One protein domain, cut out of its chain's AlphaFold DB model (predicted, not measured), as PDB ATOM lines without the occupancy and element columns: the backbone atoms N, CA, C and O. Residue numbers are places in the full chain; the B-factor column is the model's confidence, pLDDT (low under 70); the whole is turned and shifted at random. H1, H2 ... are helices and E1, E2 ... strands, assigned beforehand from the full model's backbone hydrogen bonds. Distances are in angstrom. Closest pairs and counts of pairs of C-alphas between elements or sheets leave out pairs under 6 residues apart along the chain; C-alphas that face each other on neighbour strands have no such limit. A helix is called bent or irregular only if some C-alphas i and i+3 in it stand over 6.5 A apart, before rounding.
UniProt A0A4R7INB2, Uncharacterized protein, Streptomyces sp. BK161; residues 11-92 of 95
ATOM      1  N   TRP A  11       5.826 -24.243 -26.853       86.06
ATOM      2  CA  TRP A  11       4.838 -23.835 -27.842       86.06
ATOM      3  C   TRP A  11       3.467 -23.660 -27.224       86.06
ATOM      4  O   TRP A  11       3.011 -24.522 -26.481       86.06
ATOM      5  N   ARG A  12       2.763 -22.591 -27.579       87.44
ATOM      6  CA  ARG A  12       1.402 -22.351 -27.098       87.44
ATOM      7  C   ARG A  12       0.427 -22.253 -28.274       87.44
ATOM      8  O   ARG A  12       0.590 -21.348 -29.099       87.44
ATOM      9  N   PRO A  13      -0.574 -23.148 -28.373       87.94
ATOM     10  CA  PRO A  13      -1.678 -22.977 -29.309       87.94
ATOM     11  C   PRO A  13      -2.522 -21.773 -28.887       87.94
ATOM     12  O   PRO A  13      -2.737 -21.545 -27.699       87.94
ATOM     13  N   THR A  14      -2.917 -20.958 -29.856       85.38
ATOM     14  CA  THR A  14      -3.512 -19.636 -29.635       85.38
ATOM     15  C   THR A  14      -4.589 -19.354 -30.677       85.38
ATOM     16  O   THR A  14      -4.441 -19.723 -31.843       85.38
ATOM     17  N   GLY A  15      -5.658 -18.673 -30.272       86.31
ATOM     18  CA  GLY A  15      -6.678 -18.145 -31.184       86.31
ATOM     19  C   GLY A  15      -6.395 -16.689 -31.588       86.31
ATOM     20  O   GLY A  15      -5.589 -16.024 -30.933       86.31
ATOM     21  N   PRO A  16      -7.070 -16.160 -32.626       84.81
ATOM     22  CA  PRO A  16      -6.904 -14.780 -33.094       84.81
ATOM     23  C   PRO A  16      -7.169 -13.742 -31.996       84.81
ATOM     24  O   PRO A  16      -6.347 -12.859 -31.794       84.81
ATOM     25  N   LYS A  17      -8.244 -13.903 -31.208       84.62
ATOM     26  CA  LYS A  17      -8.596 -12.968 -30.121       84.62
ATOM     27  C   LYS A  17      -7.501 -12.848 -29.062       84.62
ATOM     28  O   LYS A  17      -7.207 -11.765 -28.578       84.62
ATOM     29  N   GLU A  18      -6.903 -13.975 -28.679       84.19
ATOM     30  CA  GLU A  18      -5.808 -13.974 -27.708       84.19
ATOM     31  C   GLU A  18      -4.535 -13.374 -28.318       84.19
ATOM     32  O   GLU A  18      -3.816 -12.638 -27.646       84.19
ATOM     33  N   LEU A  19      -4.282 -13.635 -29.604       85.00
ATOM     34  CA  LEU A  19      -3.159 -13.051 -30.330       85.00
ATOM     35  C   LEU A  19      -3.271 -11.521 -30.439       85.00
ATOM     36  O   LEU A  19      -2.260 -10.832 -30.306       85.00
ATOM     37  N   ASP A  20      -4.481 -10.990 -30.625       86.94
ATOM     38  CA  ASP A  20      -4.746  -9.549 -30.641       86.94
ATOM     39  C   ASP A  20      -4.422  -8.903 -29.287       86.94
ATOM     40  O   ASP A  20      -3.727  -7.890 -29.239       86.94
ATOM     41  N   LEU A  21      -4.796  -9.540 -28.173       86.88
ATOM     42  CA  LEU A  21      -4.437  -9.062 -26.831       86.88
ATOM     43  C   LEU A  21      -2.917  -9.071 -26.596       86.88
ATOM     44  O   LEU A  21      -2.355  -8.133 -26.036       86.88
ATOM     45  N   VAL A  22      -2.215 -10.110 -27.055       85.12
ATOM     46  CA  VAL A  22      -0.742 -10.151 -26.992       85.12
ATOM     47  C   VAL A  22      -0.124  -9.034 -27.836       85.12
ATOM     48  O   VAL A  22       0.886  -8.438 -27.447       85.12
ATOM     49  N   ARG A  23      -0.726  -8.723 -28.988       85.06
ATOM     50  CA  ARG A  23      -0.299  -7.625 -29.857       85.06
ATOM     51  C   ARG A  23      -0.488  -6.265 -29.180       85.06
ATOM     52  O   ARG A  23       0.420  -5.440 -29.269       85.06
ATOM     53  N   GLU A  24      -1.599  -6.044 -28.480       88.44
ATOM     54  CA  GLU A  24      -1.829  -4.841 -27.659       88.44
ATOM     55  C   GLU A  24      -0.770  -4.692 -26.555       88.44
ATOM     56  O   GLU A  24      -0.293  -3.592 -26.272       88.44
ATOM     57  N   LEU A  25      -0.302  -5.816 -26.009       84.88
ATOM     58  CA  LEU A  25       0.784  -5.888 -25.030       84.88
ATOM     59  C   LEU A  25       2.187  -5.837 -25.665       84.88
ATOM     60  O   LEU A  25       3.190  -6.171 -25.029       84.88
ATOM     61  N   ASN A  26       2.291  -5.395 -26.921       84.12
ATOM     62  CA  ASN A  26       3.541  -5.270 -27.675       84.12
ATOM     63  C   ASN A  26       4.349  -6.575 -27.762       84.12
ATOM     64  O   ASN A  26       5.580  -6.531 -27.810       84.12
ATOM     65  N   TRP A  27       3.678  -7.731 -27.770       79.81
ATOM     66  CA  TRP A  27       4.318  -9.050 -27.804       79.81
ATOM     67  C   TRP A  27       5.262  -9.307 -26.624       79.81
ATOM     68  O   TRP A  27       6.231 -10.055 -26.744       79.81
ATOM     69  N   ARG A  28       5.016  -8.659 -25.481       76.00
ATOM     70  CA  ARG A  28       5.872  -8.799 -24.295       76.00
ATOM     71  C   ARG A  28       5.345  -9.828 -23.318       76.00
ATOM     72  O   ARG A  28       6.136 -10.534 -22.705       76.00
ATOM     73  N   GLU A  29       4.031  -9.937 -23.193       79.56
ATOM     74  CA  GLU A  29       3.413 -10.808 -22.206       79.56
ATOM     75  C   GLU A  29       2.086 -11.374 -22.698       79.56
ATOM     76  O   GLU A  29       1.476 -10.881 -23.651       79.56
ATOM     77  N   TRP A  30       1.659 -12.441 -22.035       79.25
ATOM     78  CA  TRP A  30       0.349 -13.036 -22.239       79.25
ATOM     79  C   TRP A  30      -0.682 -12.337 -21.348       79.25
ATOM     80  O   TRP A  30      -0.423 -12.199 -20.149       79.25
ATOM     81  N   PRO A  31      -1.847 -11.935 -21.887       78.44
ATOM     82  CA  PRO A  31      -2.892 -11.312 -21.084       78.44
ATOM     83  C   PRO A  31      -3.396 -12.273 -19.993       78.44
ATOM     84  O   PRO A  31      -3.249 -13.499 -20.111       78.44
ATOM     85  N   PRO A  32      -4.043 -11.750 -18.937       77.38
ATOM     86  CA  PRO A  32      -4.835 -12.571 -18.034       77.38
ATOM     87  C   PRO A  32      -5.818 -13.445 -18.821       77.38
ATOM     88  O   PRO A  32      -6.389 -13.017 -19.824       77.38
ATOM     89  N   ARG A  33      -6.014 -14.682 -18.357       72.75
ATOM     90  CA  ARG A  33      -6.910 -15.647 -19.008       72.75
ATOM     91  C   ARG A  33      -8.314 -15.064 -19.162       72.75
ATOM     92  O   ARG A  33      -8.874 -14.557 -18.190       72.75
ATOM     93  N   LEU A  34      -8.897 -15.210 -20.351       68.94
ATOM     94  CA  LEU A  34     -10.316 -14.937 -20.552       68.94
ATOM     95  C   LEU A  34     -11.141 -16.069 -19.906       68.94
ATOM     96  O   LEU A  34     -10.792 -17.235 -20.100       68.94
ATOM     97  N   PRO A  35     -12.226 -15.770 -19.164       69.56
ATOM     98  CA  PRO A  35     -13.025 -16.784 -18.462       69.56
ATOM     99  C   PRO A  35     -13.604 -17.870 -19.378       69.56
ATOM    100  O   PRO A  35     -13.838 -18.993 -18.945       69.56
ATOM    101  N   GLU A  36     -13.832 -17.520 -20.642       69.38
ATOM    102  CA  GLU A  36     -14.471 -18.364 -21.653       69.38
ATOM    103  C   GLU A  36     -13.480 -19.290 -22.378       69.38
ATOM    104  O   GLU A  36     -13.895 -20.207 -23.085       69.38
ATOM    105  N   GLN A  37     -12.168 -19.065 -22.231       64.69
ATOM    106  CA  GLN A  37     -11.154 -19.816 -22.971       64.69
ATOM    107  C   GLN A  37     -10.738 -21.105 -22.244       64.69
ATOM    108  O   GLN A  37     -10.479 -21.081 -21.035       64.69
ATOM    109  N   PRO A  38     -10.585 -22.236 -22.961       67.69
ATOM    110  CA  PRO A  38      -9.972 -23.427 -22.400       67.69
ATOM    111  C   PRO A  38      -8.542 -23.146 -21.960       67.69
ATOM    112  O   PRO A  38      -7.825 -22.318 -22.525       67.69
ATOM    113  N   ILE A  39      -8.103 -23.893 -20.954       66.44
ATOM    114  CA  ILE A  39      -6.767 -23.740 -20.396       66.44
ATOM    115  C   ILE A  39      -5.744 -24.372 -21.353       66.44
ATOM    116  O   ILE A  39      -5.466 -25.567 -21.271       66.44
ATOM    117  N   PHE A  40      -5.164 -23.567 -22.248       70.50
ATOM    118  CA  PHE A  40      -4.016 -23.973 -23.061       70.50
ATOM    119  C   PHE A  40      -2.709 -23.622 -22.364       70.50
ATOM    120  O   PHE A  40      -2.300 -22.460 -22.302       70.50
ATOM    121  N   TYR A  41      -2.042 -24.650 -21.849       74.69
ATOM    122  CA  TYR A  41      -0.680 -24.515 -21.359       74.69
ATOM    123  C   TYR A  41       0.321 -24.566 -22.515       74.69
ATOM    124  O   TYR A  41       0.077 -25.239 -23.521       74.69
ATOM    125  N   PRO A  42       1.472 -23.895 -22.366       84.50
ATOM    126  CA  PRO A  42       2.610 -24.136 -23.231       84.50
ATOM    127  C   PRO A  42       3.039 -25.607 -23.153       84.50
ATOM    128  O   PRO A  42       3.129 -26.182 -22.068       84.50
ATOM    129  N   VAL A  43       3.308 -26.209 -24.306       88.06
ATOM    130  CA  VAL A  43       3.700 -27.609 -24.466       88.06
ATOM    131  C   VAL A  43       5.095 -27.718 -25.063       88.06
ATOM    132  O   VAL A  43       5.592 -26.809 -25.719       88.06
ATOM    133  N   LEU A  44       5.714 -28.878 -24.878       88.19
ATOM    134  CA  LEU A  44       7.061 -29.176 -25.370       88.19
ATOM    135  C   LEU A  44       7.097 -29.677 -26.826       88.19
ATOM    136  O   LEU A  44       8.169 -29.943 -27.356       88.19
ATOM    137  N   ASN A  45       5.937 -29.865 -27.465       88.94
ATOM    138  CA  ASN A  45       5.810 -30.580 -28.737       88.94
ATOM    139  C   ASN A  45       5.088 -29.725 -29.798       88.94
ATOM    140  O   ASN A  45       3.956 -29.293 -29.564       88.94
ATOM    141  N   GLU A  46       5.746 -29.464 -30.945       88.31
ATOM    142  CA  GLU A  46       5.229 -28.589 -32.032       88.31
ATOM    143  C   GLU A  46       3.998 -29.190 -32.667       88.31
ATOM    144  O   GLU A  46       2.968 -28.526 -32.739       88.31
ATOM    145  N   ASP A  47       4.071 -30.462 -33.036       87.81
ATOM    146  CA  ASP A  47       2.964 -31.178 -33.651       87.81
ATOM    147  C   ASP A  47       1.740 -31.219 -32.743       87.81
ATOM    148  O   ASP A  47       0.615 -31.064 -33.214       87.81
ATOM    149  N   TYR A  48       1.933 -31.371 -31.430       88.19
ATOM    150  CA  TYR A  48       0.821 -31.319 -30.488       88.19
ATOM    151  C   TYR A  48       0.181 -29.926 -30.450       88.19
ATOM    152  O   TYR A  48      -1.036 -29.818 -30.590       88.19
ATOM    153  N   ALA A  49       0.980 -28.859 -30.341       89.06
ATOM    154  CA  ALA A  49       0.464 -27.490 -30.375       89.06
ATOM    155  C   ALA A  49      -0.253 -27.180 -31.700       89.06
ATOM    156  O   ALA A  49      -1.332 -26.592 -31.697       89.06
ATOM    157  N   VAL A  50       0.302 -27.621 -32.832       86.88
ATOM    158  CA  VAL A  50      -0.308 -27.468 -34.160       86.88
ATOM    159  C   VAL A  50      -1.639 -28.206 -34.236       86.88
ATOM    160  O   VAL A  50      -2.621 -27.639 -34.712       86.88
ATOM    161  N   ARG A  51      -1.710 -29.445 -33.737       87.94
ATOM    162  CA  ARG A  51      -2.959 -30.213 -33.692       87.94
ATOM    163  C   ARG A  51      -4.012 -29.519 -32.844       87.94
ATOM    164  O   ARG A  51      -5.141 -29.410 -33.294       87.94
ATOM    165  N   THR A  52      -3.657 -28.998 -31.672       86.69
ATOM    166  CA  THR A  52      -4.595 -28.237 -30.836       86.69
ATOM    167  C   THR A  52      -5.073 -26.967 -31.537       86.69
ATOM    168  O   THR A  52      -6.277 -26.725 -31.597       86.69
ATOM    169  N   ALA A  53      -4.160 -26.197 -32.135       85.75
ATOM    170  CA  ALA A  53      -4.512 -24.996 -32.885       85.75
ATOM    171  C   ALA A  53      -5.462 -25.316 -34.051       85.75
ATOM    172  O   ALA A  53      -6.474 -24.645 -34.235       85.75
ATOM    173  N   ARG A  54      -5.187 -26.381 -34.808       84.06
ATOM    174  CA  ARG A  54      -6.015 -26.806 -35.942       84.06
ATOM    175  C   ARG A  54      -7.358 -27.397 -35.513       84.06
ATOM    176  O   ARG A  54      -8.394 -27.053 -36.068       84.06
ATOM    177  N   ASP A  55      -7.351 -28.324 -34.564       85.50
ATOM    178  CA  ASP A  55      -8.530 -29.120 -34.227       85.50
ATOM    179  C   ASP A  55      -9.477 -28.374 -33.275       85.50
ATOM    180  O   ASP A  55     -10.660 -28.724 -33.225       85.50
ATOM    181  N   TRP A  56      -8.977 -27.356 -32.558       85.00
ATOM    182  CA  TRP A  56      -9.748 -26.543 -31.616       85.00
ATOM    183  C   TRP A  56      -9.851 -25.070 -32.036       85.00
ATOM    184  O   TRP A  56     -10.957 -24.623 -32.338       85.00
ATOM    185  N   ASN A  57      -8.740 -24.321 -32.130       82.38
ATOM    186  CA  ASN A  57      -8.803 -22.873 -32.399       82.38
ATOM    187  C   ASN A  57      -9.416 -22.555 -33.768       82.38
ATOM    188  O   ASN A  57     -10.256 -21.669 -33.857       82.38
ATOM    189  N   VAL A  58      -9.096 -23.312 -34.821       82.12
ATOM    190  CA  VAL A  58      -9.725 -23.089 -36.136       82.12
ATOM    191  C   VAL A  58     -11.234 -23.339 -36.094       82.12
ATOM    192  O   VAL A  58     -11.995 -22.576 -36.681       82.12
ATOM    193  N   LYS A  59     -11.692 -24.381 -35.389       79.94
ATOM    194  CA  LYS A  59     -13.128 -24.691 -35.297       79.94
ATOM    195  C   LYS A  59     -13.899 -23.666 -34.470       79.94
ATOM    196  O   LYS A  59     -15.060 -23.414 -34.768       79.94
ATOM    197  N   HIS A  60     -13.274 -23.128 -33.426       81.56
ATOM    198  CA  HIS A  60     -13.919 -22.211 -32.492       81.56
ATOM    199  C   HIS A  60     -13.824 -20.746 -32.939       81.56
ATOM    200  O   HIS A  60     -14.793 -19.999 -32.844       81.56
ATOM    201  N   ASP A  61     -12.662 -20.342 -33.451       80.69
ATOM    202  CA  ASP A  61     -12.316 -18.945 -33.717       80.69
ATOM    203  C   ASP A  61     -12.060 -18.655 -35.210       80.69
ATOM    204  O   ASP A  61     -11.700 -17.534 -35.567       80.69
ATOM    205  N   GLY A  62     -12.197 -19.650 -36.096       83.31
ATOM    206  CA  GLY A  62     -11.973 -19.523 -37.545       83.31
ATOM    207  C   GLY A  62     -10.499 -19.536 -37.972       83.31
ATOM    208  O   GLY A  62     -10.201 -19.704 -39.153       83.31
ATOM    209  N   ALA A  63      -9.569 -19.408 -37.024       83.00
ATOM    210  CA  ALA A  63      -8.130 -19.478 -37.252       83.00
ATOM    211  C   ALA A  63      -7.403 -20.036 -36.021       83.00
ATOM    212  O   ALA A  63      -7.822 -19.833 -34.883       83.00
ATOM    213  N   GLY A  64      -6.283 -20.718 -36.255       85.81
ATOM    214  CA  GLY A  64      -5.419 -21.250 -35.205       85.81
ATOM    215  C   GLY A  64      -3.970 -20.843 -35.420       85.81
ATOM    216  O   GLY A  64      -3.466 -20.872 -36.544       85.81
ATOM    217  N   PHE A  65      -3.302 -20.490 -34.325       85.31
ATOM    218  CA  PHE A  65      -1.918 -20.038 -34.290       85.31
ATOM    219  C   PHE A  65      -1.117 -20.878 -33.301       85.31
ATOM    220  O   PHE A  65      -1.641 -21.358 -32.299       85.31
ATOM    221  N   VAL A  66       0.176 -21.029 -33.562       85.75
ATOM    222  CA  VAL A  66       1.120 -21.592 -32.597       85.75
ATOM    223  C   VAL A  66       2.174 -20.541 -32.328       85.75
ATOM    224  O   VAL A  66       2.828 -20.050 -33.243       85.75
ATOM    225  N   THR A  67       2.344 -20.170 -31.069       83.50
ATOM    226  CA  THR A  67       3.418 -19.269 -30.663       83.50
ATOM    227  C   THR A  67       4.570 -20.067 -30.100       83.50
ATOM    228  O   THR A  67       4.369 -21.076 -29.429       83.50
ATOM    229  N   ARG A  68       5.787 -19.610 -30.392       83.81
ATOM    230  CA  ARG A  68       7.012 -20.217 -29.905       83.81
ATOM    231  C   ARG A  68       7.742 -19.251 -28.995       83.81
ATOM    232  O   ARG A  68       7.914 -18.081 -29.332       83.81
ATOM    233  N   PHE A  69       8.210 -19.744 -27.862       77.69
ATOM    234  CA  PHE A  69       9.019 -18.937 -26.976       77.69
ATOM    235  C   PHE A  69       9.957 -19.786 -26.135       77.69
ATOM    236  O   PHE A  69       9.827 -21.001 -25.992       77.69
ATOM    237  N   ASP A  70      10.943 -19.078 -25.628       79.62
ATOM    238  CA  ASP A  70      11.939 -19.551 -24.702       79.62
ATOM    239  C   ASP A  70      11.540 -19.074 -23.299       79.62
ATOM    240  O   ASP A  70      11.386 -17.859 -23.107       79.62
ATOM    241  N   PRO A  71      11.315 -19.983 -22.337       71.56
ATOM    242  CA  PRO A  71      10.914 -19.605 -20.990       71.56
ATOM    243  C   PRO A  71      12.014 -18.874 -20.211       71.56
ATOM    244  O   PRO A  71      11.709 -18.262 -19.190       71.56
ATOM    245  N   GLY A  72      13.271 -18.895 -20.668       72.94
ATOM    246  CA  GLY A  72      14.389 -18.331 -19.924       72.94
ATOM    247  C   GLY A  72      14.597 -19.050 -18.590       72.94
ATOM    248  O   GLY A  72      14.732 -20.273 -18.552       72.94
ATOM    249  N   ASP A  73      14.650 -18.289 -17.493       68.19
ATOM    250  CA  ASP A  73      14.795 -18.852 -16.147       68.19
ATOM    251  C   ASP A  73      13.488 -19.557 -15.726       68.19
ATOM    252  O   ASP A  73      12.452 -18.895 -15.618       68.19
ATOM    253  N   PRO A  74      13.509 -20.869 -15.423       66.62
ATOM    254  CA  PRO A  74      12.320 -21.632 -15.033       66.62
ATOM    255  C   PRO A  74      11.655 -21.146 -13.733       66.62
ATOM    256  O   PRO A  74      10.553 -21.585 -13.409       66.62
ATOM    257  N   ARG A  75      12.305 -20.261 -12.964       66.81
ATOM    258  CA  ARG A  75      11.735 -19.615 -11.771       66.81
ATOM    259  C   ARG A  75      10.869 -18.400 -12.106       66.81
ATOM    260  O   ARG A  75      10.151 -17.911 -11.234       66.81
ATOM    261  N   VAL A  76      10.942 -17.890 -13.335       63.75
ATOM    262  CA  VAL A  76      10.118 -16.774 -13.805       63.75
ATOM    263  C   VAL A  76       8.810 -17.330 -14.383       63.75
ATOM    264  O   VAL A  76       8.840 -18.298 -15.144       63.75
ATOM    265  N   PRO A  77       7.640 -16.746 -14.054       63.38
ATOM    266  CA  PRO A  77       6.376 -17.179 -14.637       63.38
ATOM    267  C   PRO A  77       6.399 -17.127 -16.169       63.38
ATOM    268  O   PRO A  77       6.755 -16.107 -16.761       63.38
ATOM    269  N   LEU A  78       5.910 -18.200 -16.798       63.00
ATOM    270  CA  LEU A  78       5.801 -18.370 -18.256       63.00
ATOM    271  C   LEU A  78       4.955 -17.291 -18.965       63.00
ATOM    272  O   LEU A  78       4.900 -17.257 -20.191       63.00
ATOM    273  N   SER A  79       4.290 -16.403 -18.218       57.09
ATOM    274  CA  SER A  79       3.485 -15.306 -18.757       57.09
ATOM    275  C   SER A  79       4.303 -14.156 -19.357       57.09
ATOM    276  O   SER A  79       3.714 -13.309 -20.021       57.09
ATOM    277  N   ARG A  80       5.630 -14.107 -19.158       53.59
ATOM    278  CA  ARG A  80       6.445 -12.898 -19.404       53.59
ATOM    279  C   ARG A  80       7.310 -12.871 -20.669       53.59
ATOM    280  O   ARG A  80       8.066 -11.917 -20.832       53.59
ATOM    281  N   THR A  81       7.219 -13.863 -21.560       53.19
ATOM    282  CA  THR A  81       8.075 -13.868 -22.759       53.19
ATOM    283  C   THR A  81       7.382 -14.477 -23.979       53.19
ATOM    284  O   THR A  81       7.039 -15.656 -23.983       53.19
ATOM    285  N   VAL A  82       7.239 -13.696 -25.056       58.78
ATOM    286  CA  VAL A  82       6.858 -14.176 -26.400       58.78
ATOM    287  C   VAL A  82       8.088 -14.074 -27.308       58.78
ATOM    288  O   VAL A  82       8.201 -13.194 -28.153       58.78
ATOM    289  N   SER A  83       9.095 -14.918 -27.085       49.56
ATOM    290  CA  SER A  83      10.437 -14.674 -27.639       49.56
ATOM    291  C   SER A  83      10.610 -15.000 -29.128       49.56
ATOM    292  O   SER A  83      11.595 -14.544 -29.708       49.56
ATOM    293  N   ARG A  84       9.692 -15.718 -29.805       50.22
ATOM    294  CA  ARG A  84       9.715 -15.832 -31.279       50.22
ATOM    295  C   ARG A  84       8.414 -16.376 -31.877       50.22
ATOM    296  O   ARG A  84       8.245 -17.581 -32.054       50.22
ATOM    297  N   LEU A  85       7.534 -15.480 -32.301       53.38
ATOM    298  CA  LEU A  85       6.295 -15.842 -32.982       53.38
ATOM    299  C   LEU A  85       6.578 -16.520 -34.340       53.38
ATOM    300  O   LEU A  85       7.099 -15.891 -35.258       53.38
ATOM    301  N   LYS A  86       6.241 -17.804 -34.485       50.00
ATOM    302  CA  LYS A  86       6.135 -18.466 -35.793       50.00
ATOM    303  C   LYS A  86       4.655 -18.708 -36.043       50.00
ATOM    304  O   LYS A  86       4.130 -19.746 -35.673       50.00
ATOM    305  N   ILE A  87       3.983 -17.726 -36.638       55.00
ATOM    306  CA  ILE A  87       2.592 -17.887 -37.059       55.00
ATOM    307  C   ILE A  87       2.565 -18.904 -38.199       55.00
ATOM    308  O   ILE A  87       2.911 -18.583 -39.334       55.00
ATOM    309  N   THR A  88       2.150 -20.130 -37.900       56.31
ATOM    310  CA  THR A  88       1.666 -21.049 -38.930       56.31
ATOM    311  C   THR A  88       0.161 -20.855 -39.011       56.31
ATOM    312  O   THR A  88      -0.562 -21.279 -38.111       56.31
ATOM    313  N   LEU A  89      -0.295 -20.149 -40.049       58.94
ATOM    314  CA  LEU A  89      -1.713 -19.924 -40.305       58.94
ATOM    315  C   LEU A  89      -2.332 -21.217 -40.835       58.94
ATOM    316  O   LEU A  89      -2.021 -21.651 -41.942       58.94
ATOM    317  N   TRP A  90      -3.249 -21.790 -40.065       60.19
ATOM    318  CA  TRP A  90      -4.194 -22.772 -40.579       60.19
ATOM    319  C   TRP A  90      -5.529 -22.055 -40.739       60.19
ATOM    320  O   TRP A  90      -6.257 -21.857 -39.772       60.19
ATOM    321  N   SER A  91      -5.804 -21.598 -41.957       51.22
ATOM    322  CA  SER A  91      -7.120 -21.106 -42.359       51.22
ATOM    323  C   SER A  91      -7.736 -22.173 -43.249       51.22
ATOM    324  O   SER A  91      -7.070 -22.650 -44.171       51.22
ATOM    325  N   PHE A  92      -8.989 -22.551 -43.010       48.62
ATOM    326  CA  PHE A  92      -9.730 -23.242 -44.061       48.62
ATOM    327  C   PHE A  92      -9.909 -22.260 -45.229       48.62
ATOM    328  O   PHE A  92     -10.290 -21.110 -44.986       48.62
TER     329      PHE A  92
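Overview. This is residues 11 to 92 of the 95 residues of an uncharacterized protein of Streptomyces sp. BK161 (UniProt A0A4R7INB2). A small ribbon of two antiparallel strands, E1 and E2, has one longer helix, H2, packed along it, with more pairs of C-alphas within 10 A to E1 than to E2. A short helix, H1, sits past the end where E1 stops and E2 starts; residues 25 to 45 wind back from it to H2, and residues 70 to 92 loop out past the end of E2 and then run back past the ribbon. The printed part has 82 residues, with E1, H1, H2 and E2 in this order along the chain. The class is mixed, helices and strands, though under half of the residues, 34, are in named elements. The whole is compact, with a radius of gyration of the C-alphas of 12.0 A and spans of 37 by 25 by 20 A.

Along the chain. Strand E1 is residues 11 to 14, 9.5 A from first to last C-alpha, and begins with C-alpha 11 at (4.838, -23.835, -27.842). Strand E2 is residues 65 to 69, 13.2 A long, and ends with C-alpha 69 at (9.019, -18.937, -26.976). Helix H2 is residues 46 to 61, 20.1 A long, from C-alpha 46 at (5.229, -28.589, -32.032). It has a kink of 27 degrees near residue 55; it is neither bent nor irregular, but only just: C-alphas 55 and 58 are 6.4 A apart. Helix H1 is residues 16 to 24, 12.4 A long.

Arrangement. E1 and E2 are antiparallel neighbours, with 147 degrees between their directions. The C-alphas of Pro 13 and Val 66 face each other at 4.5 A. N 14 and O 65 are within hydrogen-bond range at 2.8 A, and so are N 67 and O 12 at 2.9 A. H2 has 10 pairs of C-alphas within 8 A of E1, the closest those of Pro 13 and Ala 53, 5.0 A apart. With E2 it has 6 such pairs, the closest those of Ala 53 and Phe 65, 5.8 A apart. H1 and H2 are close but not clearly touching; their closest C-alphas, those of Pro 16 and Asp 61, are 6.9 A apart. Their lines are about perpendicular, at 77 degrees. In H1 every O i to N i+4 pair is within hydrogen-bond range; in H2 10 of 12 are.

Size, cuts and confidence. The two C-alphas farthest apart, those of Arg 75 and Phe 92, are 38.9 A apart. The printed part has no cut. The link from H1 to H2 is long, with 21 residues; those from E1 to H1 and from H2 to E2 are tight. The mean pLDDT of the printed part is 75.9, and residues 34 to 39 and 73 to 92 are under 70.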